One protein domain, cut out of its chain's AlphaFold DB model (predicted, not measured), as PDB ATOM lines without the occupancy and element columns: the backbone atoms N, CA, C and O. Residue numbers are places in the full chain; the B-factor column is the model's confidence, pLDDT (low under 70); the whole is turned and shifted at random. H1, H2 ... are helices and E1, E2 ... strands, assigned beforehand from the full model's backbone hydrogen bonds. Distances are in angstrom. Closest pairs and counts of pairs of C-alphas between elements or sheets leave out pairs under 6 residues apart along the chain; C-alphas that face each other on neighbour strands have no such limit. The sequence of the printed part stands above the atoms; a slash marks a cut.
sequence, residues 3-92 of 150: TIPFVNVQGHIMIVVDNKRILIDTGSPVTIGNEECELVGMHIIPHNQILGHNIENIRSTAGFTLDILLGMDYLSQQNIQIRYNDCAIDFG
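What this domain is: This is residues 3 to 92 of the 150 residues of an uncharacterized protein of Spirochaetes bacterium (UniProt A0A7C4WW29). A single six-stranded sheet, E6 E3 E2 E1 E8 E7, is strongly twisted and curled like part of a barrel that is not closed, with the short hairpin E4 and E5 off to one side of it and the short helix H2 in the stretch that leads from its edge strand E6 to its other edge strand E7. Helix H1 lies beyond E6 and only grazes the sheet, at the opposite end of the longest axis from the turn between E7 and E8. The printed part has 90 residues with two named helices and eight named strands, in the order E1 E2 E3 E4 E5 H1 E6 H2 E7 E8, and its class is mixed, helices and strands. The large sheet is mixed, with E6 and E3 parallel and its other neighbour pairs antiparallel, while the sheet of E4 and E5 is antiparallel. The whole is compact and rounded, with a radius of gyration of the C-alphas of 12.2 A and spans of 34 by 26 by 24 A.

Where its parts are: In the large sheet, E1 covers residues 3 to 9 and is 18.7 A long, from C-alpha 3 at (10.603, -89.477, 101.084) to C-alpha 9 at (24.140, -91.619, 88.300). E2, residues 12 to 17, is 16.1 A long, and E3, residues 20 to 24, is 12.4 A long. E6 holds residues 68 to 70. E7, residues 80 to 83, is 9.7 A long, and E8, residues 88 to 91, is 10.0 A long and ends with C-alpha 91 at (14.279, -86.628, 105.403). The smaller sheet has E4, residues 37 to 39, and E5, residues 42 to 44. H1, residues 55 to 62, is 10.3 A long and begins with C-alpha 55 at (29.018, -75.930, 89.331), and H2 covers residues 72 to 75.

How they stand to each other: E1, E2 and E3 form a meander, each strand the antiparallel neighbour of the one before. N 7 and O 14 are 2.8 A apart between E1 and E2, and N 20 and O 17 are 2.8 A apart between E3 and E2, both within hydrogen-bond range. E1 pairs in a staggered way, with E8 over residues 3 to 5 and with E2 over residues 6 to 9; between E1 and E8, N 4 and O 89 are within range at 2.8 A. E7 and E8 form an antiparallel hairpin, with N 83 and O 88 at 2.8 A. At the other edge, E6 is parallel to E3 at 30 degrees between their directions, with N 70 and O 23 at 2.8 A, and residues 32 to 33 make a short antiparallel pairing with residues 68 to 69 of E6. The closest C-alphas of H1 and E6 are those of Ile 55 and Ile 68, 7.1 A apart. E4 and E5 form a hairpin, with N 44 and O 37 at 2.8 A. The closest C-alphas of E2 and E4, those of Val 17 and Leu 39, are 7.3 A apart, and those of E5 and H2, Ile 44 and Tyr 74, are 7.5 A apart. H2 is not on the large sheet, and H1 and H2 are apart. In H1 every O i to N i+4 pair is within hydrogen-bond range; H2 is too short for such a pair, and its one O i to N i+3 pair is not within range.

The domain as a whole: The two C-alphas farthest apart, those of Gly 52 and Asp 86, are 35.5 A from each other, while those of Thr 3 and Gly 92, the first and last printed, are 9.1 A apart. The printed part has no cut. The link from E3 to E4, with 12 residues between them, is long, and the link from E5 to H1 is short but not tight. The mean pLDDT of the printed part is 94.2, and no printed residue is under 70.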
ATOM      1  N   THR A   3       9.837 -88.556 101.933       95.88
ATOM      2  CA  THR A   3      10.603 -89.477 101.084       95.88
ATOM      3  C   THR A   3      10.756 -88.892  99.688       95.88
ATOM      4  O   THR A   3       9.763 -88.521  99.062       95.88
ATOM      5  N   ILE A   4      11.986 -88.854  99.185       97.12
ATOM      6  CA  ILE A   4      12.318 -88.404  97.832       97.12
ATOM      7  C   ILE A   4      12.999 -89.561  97.089       97.12
ATOM      8  O   ILE A   4      13.977 -90.114  97.599       97.12
ATOM      9  N   PRO A   5      12.510 -89.958  95.898       97.75
ATOM     10  CA  PRO A   5      13.224 -90.917  95.069       97.75
ATOM     11  C   PRO A   5      14.515 -90.286  94.536       97.75
ATOM     12  O   PRO A   5      14.534 -89.119  94.142       97.75
ATOM     13  N   PHE A   6      15.586 -91.068  94.483       97.62
ATOM     14  CA  PHE A   6      16.838 -90.669  93.851       97.62
ATOM     15  C   PHE A   6      17.131 -91.545  92.630       97.62
ATOM     16  O   PHE A   6      16.653 -92.671  92.505       97.62
ATOM     17  N   VAL A   7      17.946 -91.027  91.721       96.06
ATOM     18  CA  VAL A   7      18.518 -91.764  90.595       96.06
ATOM     19  C   VAL A   7      19.993 -91.994  90.880       96.06
ATOM     20  O   VAL A   7      20.714 -91.063  91.243       96.06
ATOM     21  N   ASN A   8      20.447 -93.235  90.715       93.38
ATOM     22  CA  ASN A   8      21.869 -93.531  90.734       93.38
ATOM     23  C   ASN A   8      22.501 -93.079  89.413       93.38
ATOM     24  O   ASN A   8      22.157 -93.603  88.352       93.38
ATOM     25  N   VAL A   9      23.417 -92.118  89.473       93.56
ATOM     26  CA  VAL A   9      24.140 -91.619  88.300       93.56
ATOM     27  C   VAL A   9      25.619 -91.893  88.510       93.56
ATOM     28  O   VAL A   9      26.270 -91.196  89.273       93.56
ATOM     29  N   GLN A  10      26.152 -92.921  87.848       90.25
ATOM     30  CA  GLN A  10      27.571 -93.301  87.952       90.25
ATOM     31  C   GLN A  10      28.037 -93.554  89.402       90.25
ATOM     32  O   GLN A  10      29.156 -93.220  89.773       90.25
ATOM     33  N   GLY A  11      27.172 -94.141  90.235       89.50
ATOM     34  CA  GLY A  11      27.445 -94.382  91.655       89.50
ATOM     35  C   GLY A  11      26.978 -93.260  92.585       89.50
ATOM     36  O   GLY A  11      26.853 -93.500  93.785       89.50
ATOM     37  N   HIS A  12      26.641 -92.086  92.047       93.75
ATOM     38  CA  HIS A  12      26.182 -90.935  92.820       93.75
ATOM     39  C   HIS A  12      24.683 -90.944  93.089       93.75
ATOM     40  O   HIS A  12      23.887 -91.451  92.297       93.75
ATOM     41  N   ILE A  13      24.298 -90.307  94.192       96.19
ATOM     42  CA  ILE A  13      22.912 -90.159  94.624       96.19
ATOM     43  C   ILE A  13      22.397 -88.801  94.143       96.19
ATOM     44  O   ILE A  13      22.758 -87.759  94.689       96.19
ATOM     45  N   MET A  14      21.555 -88.820  93.110       97.12
ATOM     46  CA  MET A  14      20.970 -87.621  92.512       97.12
ATOM     47  C   MET A  14      19.474 -87.560  92.806       97.12
ATOM     48  O   MET A  14      18.737 -88.457  92.399       97.12
ATOM     49  N   ILE A  15      18.992 -86.497  93.444       97.44
ATOM     50  CA  ILE A  15      17.551 -86.222  93.535       97.44
ATOM     51  C   ILE A  15      17.148 -85.176  92.496       97.44
ATOM     52  O   ILE A  15      17.975 -84.396  92.022       97.44
ATOM     53  N   VAL A  16      15.867 -85.162  92.129       96.19
ATOM     54  CA  VAL A  16      15.304 -84.138  91.242       96.19
ATOM     55  C   VAL A  16      14.165 -83.434  91.960       96.19
ATOM     56  O   VAL A  16      13.168 -84.068  92.299       96.19
ATOM     57  N   VAL A  17      14.316 -82.129  92.182       93.00
ATOM     58  CA  VAL A  17      13.324 -81.272  92.852       93.00
ATOM     59  C   VAL A  17      13.165 -80.005  92.026       93.00
ATOM     60  O   VAL A  17      14.161 -79.404  91.644       93.00
ATOM     61  N   ASP A  18      11.931 -79.631  91.679       91.31
ATOM     62  CA  ASP A  18      11.628 -78.446  90.859       91.31
ATOM     63  C   ASP A  18      12.478 -78.338  89.578       91.31
ATOM     64  O   ASP A  18      13.011 -77.285  89.229       91.31
ATOM     65  N   ASN A  19      12.621 -79.468  88.874       92.75
ATOM     66  CA  ASN A  19      13.466 -79.643  87.684       92.75
ATOM     67  C   ASN A  19      14.974 -79.404  87.893       92.75
ATOM     68  O   ASN A  19      15.717 -79.415  86.914       92.75
ATOM     69  N   LYS A  20      15.441 -79.248  89.136       95.81
ATOM     70  CA  LYS A  20      16.860 -79.157  89.491       95.81
ATOM     71  C   LYS A  20      17.400 -80.526  89.878       95.81
ATOM     72  O   LYS A  20      16.805 -81.240  90.683       95.81
ATOM     73  N   ARG A  21      18.544 -80.890  89.306       96.88
ATOM     74  CA  ARG A  21      19.325 -82.088  89.633       96.88
ATOM     75  C   ARG A  21      20.244 -81.772  90.808       96.88
ATOM     76  O   ARG A  21      21.181 -80.993  90.655       96.88
ATOM     77  N   ILE A  22      19.974 -82.358  91.966       97.62
ATOM     78  CA  ILE A  22      20.717 -82.091  93.197       97.62
ATOM     79  C   ILE A  22      21.528 -83.332  93.570       97.62
ATOM     80  O   ILE A  22      20.963 -84.390  93.865       97.62
ATOM     81  N   LEU A  23      22.853 -83.199  93.548       97.38
ATOM     82  CA  LEU A  23      23.782 -84.219  94.019       97.38
ATOM     83  C   LEU A  23      23.854 -84.163  95.545       97.38
ATOM     84  O   LEU A  23      24.129 -83.104  96.102       97.38
ATOM     85  N   ILE A  24      23.635 -85.292  96.213       97.25
ATOM     86  CA  ILE A  24      23.828 -85.406  97.661       97.25
ATOM     87  C   ILE A  24      25.299 -85.713  97.929       97.25
ATOM     88  O   ILE A  24      25.787 -86.752  97.486       97.25
ATOM     89  N   ASP A  25      25.988 -84.817  98.637       95.38
ATOM     90  CA  ASP A  25      27.424 -84.920  98.889       95.38
ATOM     91  C   ASP A  25      27.760 -84.706 100.373       95.38
ATOM     92  O   ASP A  25      27.925 -83.596 100.879       95.38
ATOM     93  N   THR A  26      27.906 -85.820 101.084       95.19
ATOM     94  CA  THR A  26      28.312 -85.872 102.497       95.19
ATOM     95  C   THR A  26      29.815 -85.643 102.727       95.19
ATOM     96  O   THR A  26      30.256 -85.591 103.882       95.19
ATOM     97  N   GLY A  27      30.605 -85.541 101.653       93.00
ATOM     98  CA  GLY A  27      32.029 -85.208 101.661       93.00
ATOM     99  C   GLY A  27      32.311 -83.717 101.446       93.00
ATOM    100  O   GLY A  27      33.404 -83.258 101.789       93.00
ATOM    101  N   SER A  28      31.340 -82.952 100.936       93.38
ATOM    102  CA  SER A  28      31.477 -81.511 100.723       93.38
ATOM    103  C   SER A  28      31.035 -80.690 101.940       93.38
ATOM    104  O   SER A  28      29.916 -80.861 102.430       93.38
ATOM    105  N   PRO A  29      31.844 -79.713 102.390       93.62
ATOM    106  CA  PRO A  29      31.468 -78.827 103.488       93.62
ATOM    107  C   PRO A  29      30.381 -77.818 103.117       93.62
ATOM    108  O   PRO A  29      29.725 -77.291 104.011       93.62
ATOM    109  N   VAL A  30      30.220 -77.509 101.828       95.69
ATOM    110  CA  VAL A  30      29.319 -76.449 101.366       95.69
ATOM    111  C   VAL A  30      28.470 -76.899 100.194       95.69
ATOM    112  O   VAL A  30      28.854 -77.778  99.418       95.69
ATOM    113  N   THR A  31      27.345 -76.222 100.033       97.25
ATOM    114  CA  THR A  31      26.453 -76.372  98.895       97.25
ATOM    115  C   THR A  31      26.853 -75.427  97.766       97.25
ATOM    116  O   THR A  31      27.121 -74.248  98.001       97.25
ATOM    117  N   ILE A  32      26.901 -75.933  96.530       97.44
ATOM    118  CA  ILE A  32      27.344 -75.193  95.338       97.44
ATOM    119  C   ILE A  32      26.277 -75.253  94.257       97.44
ATOM    120  O   ILE A  32      25.735 -76.318  93.981       97.44
ATOM    121  N   GLY A  33      26.013 -74.128  93.607       97.19
ATOM    122  CA  GLY A  33      25.010 -74.003  92.556       97.19
ATOM    123  C   GLY A  33      24.903 -72.559  92.077       97.19
ATOM    124  O   GLY A  33      25.539 -71.674  92.639       97.19
ATOM    125  N   ASN A  34      24.106 -72.332  91.033       95.00
ATOM    126  CA  ASN A  34      23.872 -70.988  90.482       95.00
ATOM    127  C   ASN A  34      22.507 -70.403  90.877       95.00
ATOM    128  O   ASN A  34      22.269 -69.214  90.676       95.00
ATOM    129  N   GLU A  35      21.596 -71.237  91.379       95.19
ATOM    130  CA  GLU A  35      20.219 -70.859  91.687       95.19
ATOM    131  C   GLU A  35      19.807 -71.400  93.054       95.19
ATOM    132  O   GLU A  35      20.173 -72.514  93.430       95.19
ATOM    133  N   GLU A  36      18.999 -70.619  93.760       96.19
ATOM    134  CA  GLU A  36      18.344 -71.030  94.998       96.19
ATOM    135  C   GLU A  36      17.316 -72.144  94.740       96.19
ATOM    136  O   GLU A  36      16.782 -72.291  93.630       96.19
ATOM    137  N   CYS A  37      17.018 -72.940  95.766       95.62
ATOM    138  CA  CYS A  37      15.952 -73.939  95.701       95.62
ATOM    139  C   CYS A  37      15.335 -74.222  97.072       95.62
ATOM    140  O   CYS A  37      15.901 -73.872  98.105       95.62
ATOM    141  N   GLU A  38      14.183 -74.886  97.073       96.19
ATOM    142  CA  GLU A  38      13.544 -75.402  98.280       96.19
ATOM    143  C   GLU A  38      13.710 -76.920  98.345       96.19
ATOM    144  O   GLU A  38      13.427 -77.632  97.380       96.19
ATOM    145  N   LEU A  39      14.120 -77.439  99.500       95.31
ATOM    146  CA  LEU A  39      14.207 -78.877  99.739       95.31
ATOM    147  C   LEU A  39      13.673 -79.207 101.127       95.31
ATOM    148  O   LEU A  39      14.295 -78.891 102.134       95.31
ATOM    149  N   VAL A  40      12.524 -79.884 101.189       93.50
ATOM    150  CA  VAL A  40      11.921 -80.348 102.456       93.50
ATOM    151  C   VAL A  40      11.775 -79.201 103.479       93.50
ATOM    152  O   VAL A  40      12.058 -79.346 104.663       93.50
ATOM    153  N   GLY A  41      11.339 -78.030 103.009       91.69
ATOM    154  CA  GLY A  41      11.170 -76.833 103.842       91.69
ATOM    155  C   GLY A  41      12.469 -76.099 104.194       91.69
ATOM    156  O   GLY A  41      12.424 -75.164 104.991       91.69
ATOM    157  N   MET A  42      13.610 -76.509 103.633       94.19
ATOM    158  CA  MET A  42      14.855 -75.745 103.680       94.19
ATOM    159  C   MET A  42      14.974 -74.849 102.452       94.19
ATOM    160  O   MET A  42      15.029 -75.353 101.328       94.19
ATOM    161  N   HIS A  43      15.130 -73.550 102.694       96.44
ATOM    162  CA  HIS A  43      15.527 -72.590 101.675       96.44
ATOM    163  C   HIS A  43      17.048 -72.646 101.478       96.44
ATOM    164  O   HIS A  43      17.823 -72.271 102.366       96.44
ATOM    165  N   ILE A  44      17.478 -73.159 100.328       97.06
ATOM    166  CA  ILE A  44      18.882 -73.382  99.992       97.06
ATOM    167  C   ILE A  44      19.392 -72.224  99.139       97.06
ATOM    168  O   ILE A  44      18.874 -71.978  98.049       97.06
ATOM    169  N   ILE A  45      20.462 -71.585  99.611       97.38
ATOM    170  CA  ILE A  45      21.190 -70.519  98.923       97.38
ATOM    171  C   ILE A  45      22.616 -71.026  98.673       97.38
ATOM    172  O   ILE A  45      23.459 -70.953  99.570       97.38
ATOM    173  N   PRO A  46      22.899 -71.593  97.487       97.12
ATOM    174  CA  PRO A  46      24.206 -72.160  97.204       97.12
ATOM    175  C   PRO A  46      25.307 -71.103  97.115       97.12
ATOM    176  O   PRO A  46      25.093 -69.964  96.695       97.12
ATOM    177  N   HIS A  47      26.534 -71.514  97.418       96.94
ATOM    178  CA  HIS A  47      27.710 -70.752  97.034       96.94
ATOM    179  C   HIS A  47      27.969 -70.904  95.531       96.94
ATOM    180  O   HIS A  47      27.926 -72.002  94.984       96.94
ATOM    181  N   ASN A  48      28.357 -69.818  94.862       94.44
ATOM    182  CA  ASN A  48      28.700 -69.885  93.435       94.44
ATOM    183  C   ASN A  48      30.025 -70.629  93.170       94.44
ATOM    184  O   ASN A  48      30.273 -71.070  92.050       94.44
ATOM    185  N   GLN A  49      30.905 -70.736  94.174       92.44
ATOM    186  CA  GLN A  49      32.191 -71.426  94.058       92.44
ATOM    187  C   GLN A  49      32.748 -71.868  95.420       92.44
ATOM    188  O   GLN A  49      32.561 -71.179  96.423       92.44
ATOM    189  N   ILE A  50      33.539 -72.944  95.422       86.75
ATOM    190  CA  ILE A  50      34.433 -73.335  96.520       86.75
ATOM    191  C   ILE A  50      35.828 -73.623  95.965       86.75
ATOM    192  O   ILE A  50      35.959 -74.299  94.953       86.75
ATOM    193  N   LEU A  51      36.885 -73.117  96.610       86.19
ATOM    194  CA  LEU A  51      38.282 -73.393  96.221       86.19
ATOM    195  C   LEU A  51      38.572 -73.203  94.710       86.19
ATOM    196  O   LEU A  51      39.399 -73.901  94.136       86.19
ATOM    197  N   GLY A  52      37.885 -72.253  94.062       88.44
ATOM    198  CA  GLY A  52      38.014 -71.985  92.624       88.44
ATOM    199  C   GLY A  52      37.200 -72.902  91.700       88.44
ATOM    200  O   GLY A  52      37.284 -72.742  90.487       88.44
ATOM    201  N   HIS A  53      36.404 -73.824  92.243       88.56
ATOM    202  CA  HIS A  53      35.485 -74.686  91.504       88.56
ATOM    203  C   HIS A  53      34.046 -74.182  91.634       88.56
ATOM    204  O   HIS A  53      33.535 -74.028  92.744       88.56
ATOM    205  N   ASN A  54      33.386 -73.957  90.501       94.56
ATOM    206  CA  ASN A  54      31.947 -73.696  90.424       94.56
ATOM    207  C   ASN A  54      31.187 -74.917  89.877       94.56
ATOM    208  O   ASN A  54      31.792 -75.921  89.485       94.56
ATOM    209  N   ILE A  55      29.857 -74.825  89.811       95.19
ATOM    210  CA  ILE A  55      29.018 -75.930  89.331       95.19
ATOM    211  C   ILE A  55      29.330 -76.334  87.880       95.19
ATOM    212  O   ILE A  55      29.274 -77.517  87.553       95.19
ATOM    213  N   GLU A  56      29.744 -75.400  87.017       94.06
ATOM    214  CA  GLU A  56      30.131 -75.709  85.631       94.06
ATOM    215  C   GLU A  56      31.435 -76.511  85.563       94.06
ATOM    216  O   GLU A  56      31.562 -77.432  84.753       94.06
ATOM    217  N   ASN A  57      32.397 -76.208  86.440       92.12
ATOM    218  CA  ASN A  57      33.617 -77.001  86.564       92.12
ATOM    219  C   ASN A  57      33.323 -78.411  87.083       92.12
ATOM    220  O   ASN A  57      33.969 -79.357  86.646       92.12
ATOM    221  N   ILE A  58      32.359 -78.560  87.996       91.12
ATOM    222  CA  ILE A  58      31.955 -79.869  88.525       91.12
ATOM    223  C   ILE A  58      31.235 -80.679  87.438       91.12
ATOM    224  O   ILE A  58      31.570 -81.836  87.212       91.12
ATOM    225  N   ARG A  59      30.305 -80.068  86.692       92.31
ATOM    226  CA  ARG A  59      29.609 -80.708  85.558       92.31
ATOM    227  C   ARG A  59      30.576 -81.257  84.515       92.31
ATOM    228  O   ARG A  59      30.389 -82.368  84.018       92.31
ATOM    229  N   SER A  60      31.592 -80.472  84.155       90.25
ATOM    230  CA  SER A  60      32.520 -80.841  83.084       90.25
ATOM    231  C   SER A  60      33.441 -82.000  83.465       90.25
ATOM    232  O   SER A  60      33.811 -82.783  82.593       90.25
ATOM    233  N   THR A  61      33.779 -82.145  84.749       87.69
ATOM    234  CA  THR A  61      34.635 -83.230  85.247       87.69
ATOM    235  C   THR A  61      33.848 -84.477  85.632       87.69
ATOM    236  O   THR A  61      34.327 -85.583  85.394       87.69
ATOM    237  N   ALA A  62      32.641 -84.321  86.179       87.50
ATOM    238  CA  ALA A  62      31.811 -85.426  86.651       87.50
ATOM    239  C   ALA A  62      31.221 -86.276  85.512       87.50
ATOM    240  O   ALA A  62      30.853 -87.429  85.719       87.50
ATOM    241  N   GLY A  63      31.108 -85.728  84.296       88.25
ATOM    242  CA  GLY A  63      30.559 -86.457  83.146       88.25
ATOM    243  C   GLY A  63      29.039 -86.656  83.204       88.25
ATOM    244  O   GLY A  63      28.483 -87.439  82.432       88.25
ATOM    245  N   PHE A  64      28.357 -85.943  84.100       91.31
ATOM    246  CA  PHE A  64      26.906 -85.827  84.162       91.31
ATOM    247  C   PHE A  64      26.507 -84.407  84.564       91.31
ATOM    248  O   PHE A  64      27.278 -83.630  85.122       91.31
ATOM    249  N   THR A  65      25.267 -84.053  84.259       93.06
ATOM    250  CA  THR A  65      24.704 -82.742  84.585       93.06
ATOM    251  C   THR A  65      24.121 -82.738  85.997       93.06
ATOM    252  O   THR A  65      23.356 -83.645  86.335       93.06
ATOM    253  N   LEU A  66      24.390 -81.686  86.757       95.50
ATOM    254  CA  LEU A  66      23.808 -81.404  88.069       95.50
ATOM    255  C   LEU A  66      23.604 -79.895  88.208       95.50
ATOM    256  O   LEU A  66      24.399 -79.143  87.672       95.50
ATOM    257  N   ASP A  67      22.576 -79.425  88.891       97.00
ATOM    258  CA  ASP A  67      22.320 -77.994  89.109       97.00
ATOM    259  C   ASP A  67      22.845 -77.514  90.456       97.00
ATOM    260  O   ASP A  67      23.279 -76.369  90.579       97.00
ATOM    261  N   ILE A  68      22.827 -78.408  91.445       97.31
ATOM    262  CA  ILE A  68      23.285 -78.140  92.801       97.31
ATOM    263  C   ILE A  68      24.067 -79.355  93.303       97.31
ATOM    264  O   ILE A  68      23.658 -80.499  93.106       97.31
ATOM    265  N   LEU A  69      25.188 -79.103  93.966       97.31
ATOM    266  CA  LEU A  69      25.845 -80.046  94.865       97.31
ATOM    267  C   LEU A  69      25.445 -79.649  96.282       97.31
ATOM    268  O   LEU A  69      25.774 -78.545  96.700       97.31
ATOM    269  N   LEU A  70      24.713 -80.507  96.990       97.38
ATOM    270  CA  LEU A  70      24.213 -80.258  98.340       97.38
ATOM    271  C   LEU A  70      25.195 -80.818  99.369       97.38
ATOM    272  O   LEU A  70      25.345 -82.035  99.480       97.38
ATOM    273  N   GLY A  71      25.851 -79.916 100.091       96.25
ATOM    274  CA  GLY A  71      26.878 -80.223 101.079       96.25
ATOM    275  C   GLY A  71      26.369 -80.242 102.518       96.25
ATOM    276  O   GLY A  71      25.179 -80.108 102.820       96.25
ATOM    277  N   MET A  72      27.310 -80.410 103.441       95.50
ATOM    278  CA  MET A  72      27.042 -80.584 104.864       95.50
ATOM    279  C   MET A  72      26.518 -79.332 105.576       95.50
ATOM    280  O   MET A  72      25.867 -79.472 106.612       95.50
ATOM    281  N   ASP A  73      26.711 -78.140 105.013       95.12
ATOM    282  CA  ASP A  73      26.080 -76.898 105.474       95.12
ATOM    283  C   ASP A  73      24.548 -77.003 105.547       95.12
ATOM    284  O   ASP A  73      23.954 -76.485 106.492       95.12
ATOM    285  N   TYR A  74      23.926 -77.748 104.629       95.50
ATOM    286  CA  TYR A  74      22.491 -78.045 104.644       95.50
ATOM    287  C   TYR A  74      22.171 -79.474 105.089       95.50
ATOM    288  O   TYR A  74      21.247 -79.668 105.878       95.50
ATOM    289  N   LEU A  75      22.939 -80.483 104.658       95.19
ATOM    290  CA  LEU A  75      22.655 -81.881 105.018       95.19
ATOM    291  C   LEU A  75      22.700 -82.115 106.535       95.19
ATOM    292  O   LEU A  75      21.896 -82.886 107.052       95.19
ATOM    293  N   SER A  76      23.590 -81.430 107.267       93.00
ATOM    294  CA  SER A  76      23.699 -81.582 108.728       93.00
ATOM    295  C   SER A  76      22.501 -81.037 109.513       93.00
ATOM    296  O   SER A  76      22.390 -81.304 110.710       93.00
ATOM    297  N   GLN A  77      21.599 -80.295 108.864       92.31
ATOM    298  CA  GLN A  77      20.405 -79.726 109.493       92.31
ATOM    299  C   GLN A  77      19.225 -80.707 109.529       92.31
ATOM    300  O   GLN A  77      18.200 -80.410 110.141       92.31
ATOM    301  N   GLN A  78      19.347 -81.862 108.868       90.94
ATOM    302  CA  GLN A  78      18.279 -82.846 108.740       90.94
ATOM    303  C   GLN A  78      18.729 -84.220 109.230       90.94
ATOM    304  O   GLN A  78      19.872 -84.635 109.046       90.94
ATOM    305  N   ASN A  79      17.783 -84.972 109.786       91.56
ATOM    306  CA  ASN A  79      17.922 -86.418 109.889       91.56
ATOM    307  C   ASN A  79      17.731 -87.006 108.485       91.56
ATOM    308  O   ASN A  79      16.717 -86.731 107.841       91.56
ATOM    309  N   ILE A  80      18.706 -87.781 108.004       92.62
ATOM    310  CA  ILE A  80      18.711 -88.328 106.641       92.62
ATOM    311  C   ILE A  80      18.933 -89.836 106.680       92.62
ATOM    312  O   ILE A  80      19.937 -90.319 107.205       92.62
ATOM    313  N   GLN A  81      18.029 -90.578 106.044       93.25
ATOM    314  CA  GLN A  81      18.184 -92.003 105.784       93.25
ATOM    315  C   GLN A  81      18.315 -92.249 104.282       93.25
ATOM    316  O   GLN A  81      17.400 -91.968 103.513       93.25
ATOM    317  N   ILE A  82      19.437 -92.833 103.863       93.44
ATOM    318  CA  ILE A  82      19.645 -93.259 102.476       93.44
ATOM    319  C   ILE A  82      19.281 -94.741 102.363       93.44
ATOM    320  O   ILE A  82      20.005 -95.611 102.851       93.44
ATOM    321  N   ARG A  83      18.172 -95.045 101.687       93.06
ATOM    322  CA  ARG A  83      17.761 -96.411 101.342       93.06
ATOM    323  C   ARG A  83      18.242 -96.734  99.936       93.06
ATOM    324  O   ARG A  83      17.499 -96.643  98.962       93.06
ATOM    325  N   TYR A  84      19.523 -97.087  99.841       92.12
ATOM    326  CA  TYR A  84      20.224 -97.185  98.559       92.12
ATOM    327  C   TYR A  84      19.580 -98.175  97.576       92.12
ATOM    328  O   TYR A  84      19.358 -97.831  96.422       92.12
ATOM    329  N   ASN A  85      19.221 -99.376  98.045       92.06
ATOM    330  CA  ASN A  85      18.602-100.407  97.200       92.06
ATOM    331  C   ASN A  85      17.180-100.045  96.748       92.06
ATOM    332  O   ASN A  85      16.734-100.522  95.709       92.06
ATOM    333  N   ASP A  86      16.490 -99.201  97.514       95.12
ATOM    334  CA  ASP A  86      15.141 -98.729  97.192       95.12
ATOM    335  C   ASP A  86      15.169 -97.459  96.332       95.12
ATOM    336  O   ASP A  86      14.112 -96.923  95.997       95.12
ATOM    337  N   CYS A  87      16.362 -96.945  96.009       96.69
ATOM    338  CA  CYS A  87      16.554 -95.676  95.317       96.69
ATOM    339  C   CYS A  87      15.779 -94.521  95.981       96.69
ATOM    340  O   CYS A  87      15.131 -93.723  95.304       96.69
ATOM    341  N   ALA A  88      15.816 -94.437  97.315       96.50
ATOM    342  CA  ALA A  88      15.083 -93.427  98.074       96.50
ATOM    343  C   ALA A  88      15.911 -92.795  99.202       96.50
ATOM    344  O   ALA A  88      16.785 -93.432  99.794       96.50
ATOM    345  N   ILE A  89      15.600 -91.535  99.504       96.12
ATOM    346  CA  ILE A  89      16.115 -90.795 100.657       96.12
ATOM    347  C   ILE A  89      14.933 -90.336 101.499       96.12
ATOM    348  O   ILE A  89      13.995 -89.736 100.971       96.12
ATOM    349  N   ASP A  90      14.991 -90.587 102.800       94.94
ATOM    350  CA  ASP A  90      14.019 -90.077 103.757       94.94
ATOM    351  C   ASP A  90      14.643 -88.933 104.562       94.94
ATOM    352  O   ASP A  90      15.738 -89.064 105.110       94.94
ATOM    353  N   PHE A  91      13.929 -87.812 104.625       94.62
ATOM    354  CA  PHE A  91      14.279 -86.628 105.403       94.62
ATOM    355  C   PHE A  91      13.357 -86.486 106.620       94.62
ATOM    356  O   PHE A  91      12.136 -86.681 106.529       94.62
ATOM    357  N   GLY A  92      13.931 -86.078 107.749       90.56
ATOM    358  CA  GLY A  92      13.244 -85.887 109.024       90.56
ATOM    359  C   GLY A  92      13.269 -87.138 109.898       90.56
ATOM    360  O   GLY A  92      14.095 -88.023 109.711       90.56
TER     361      GLY A  92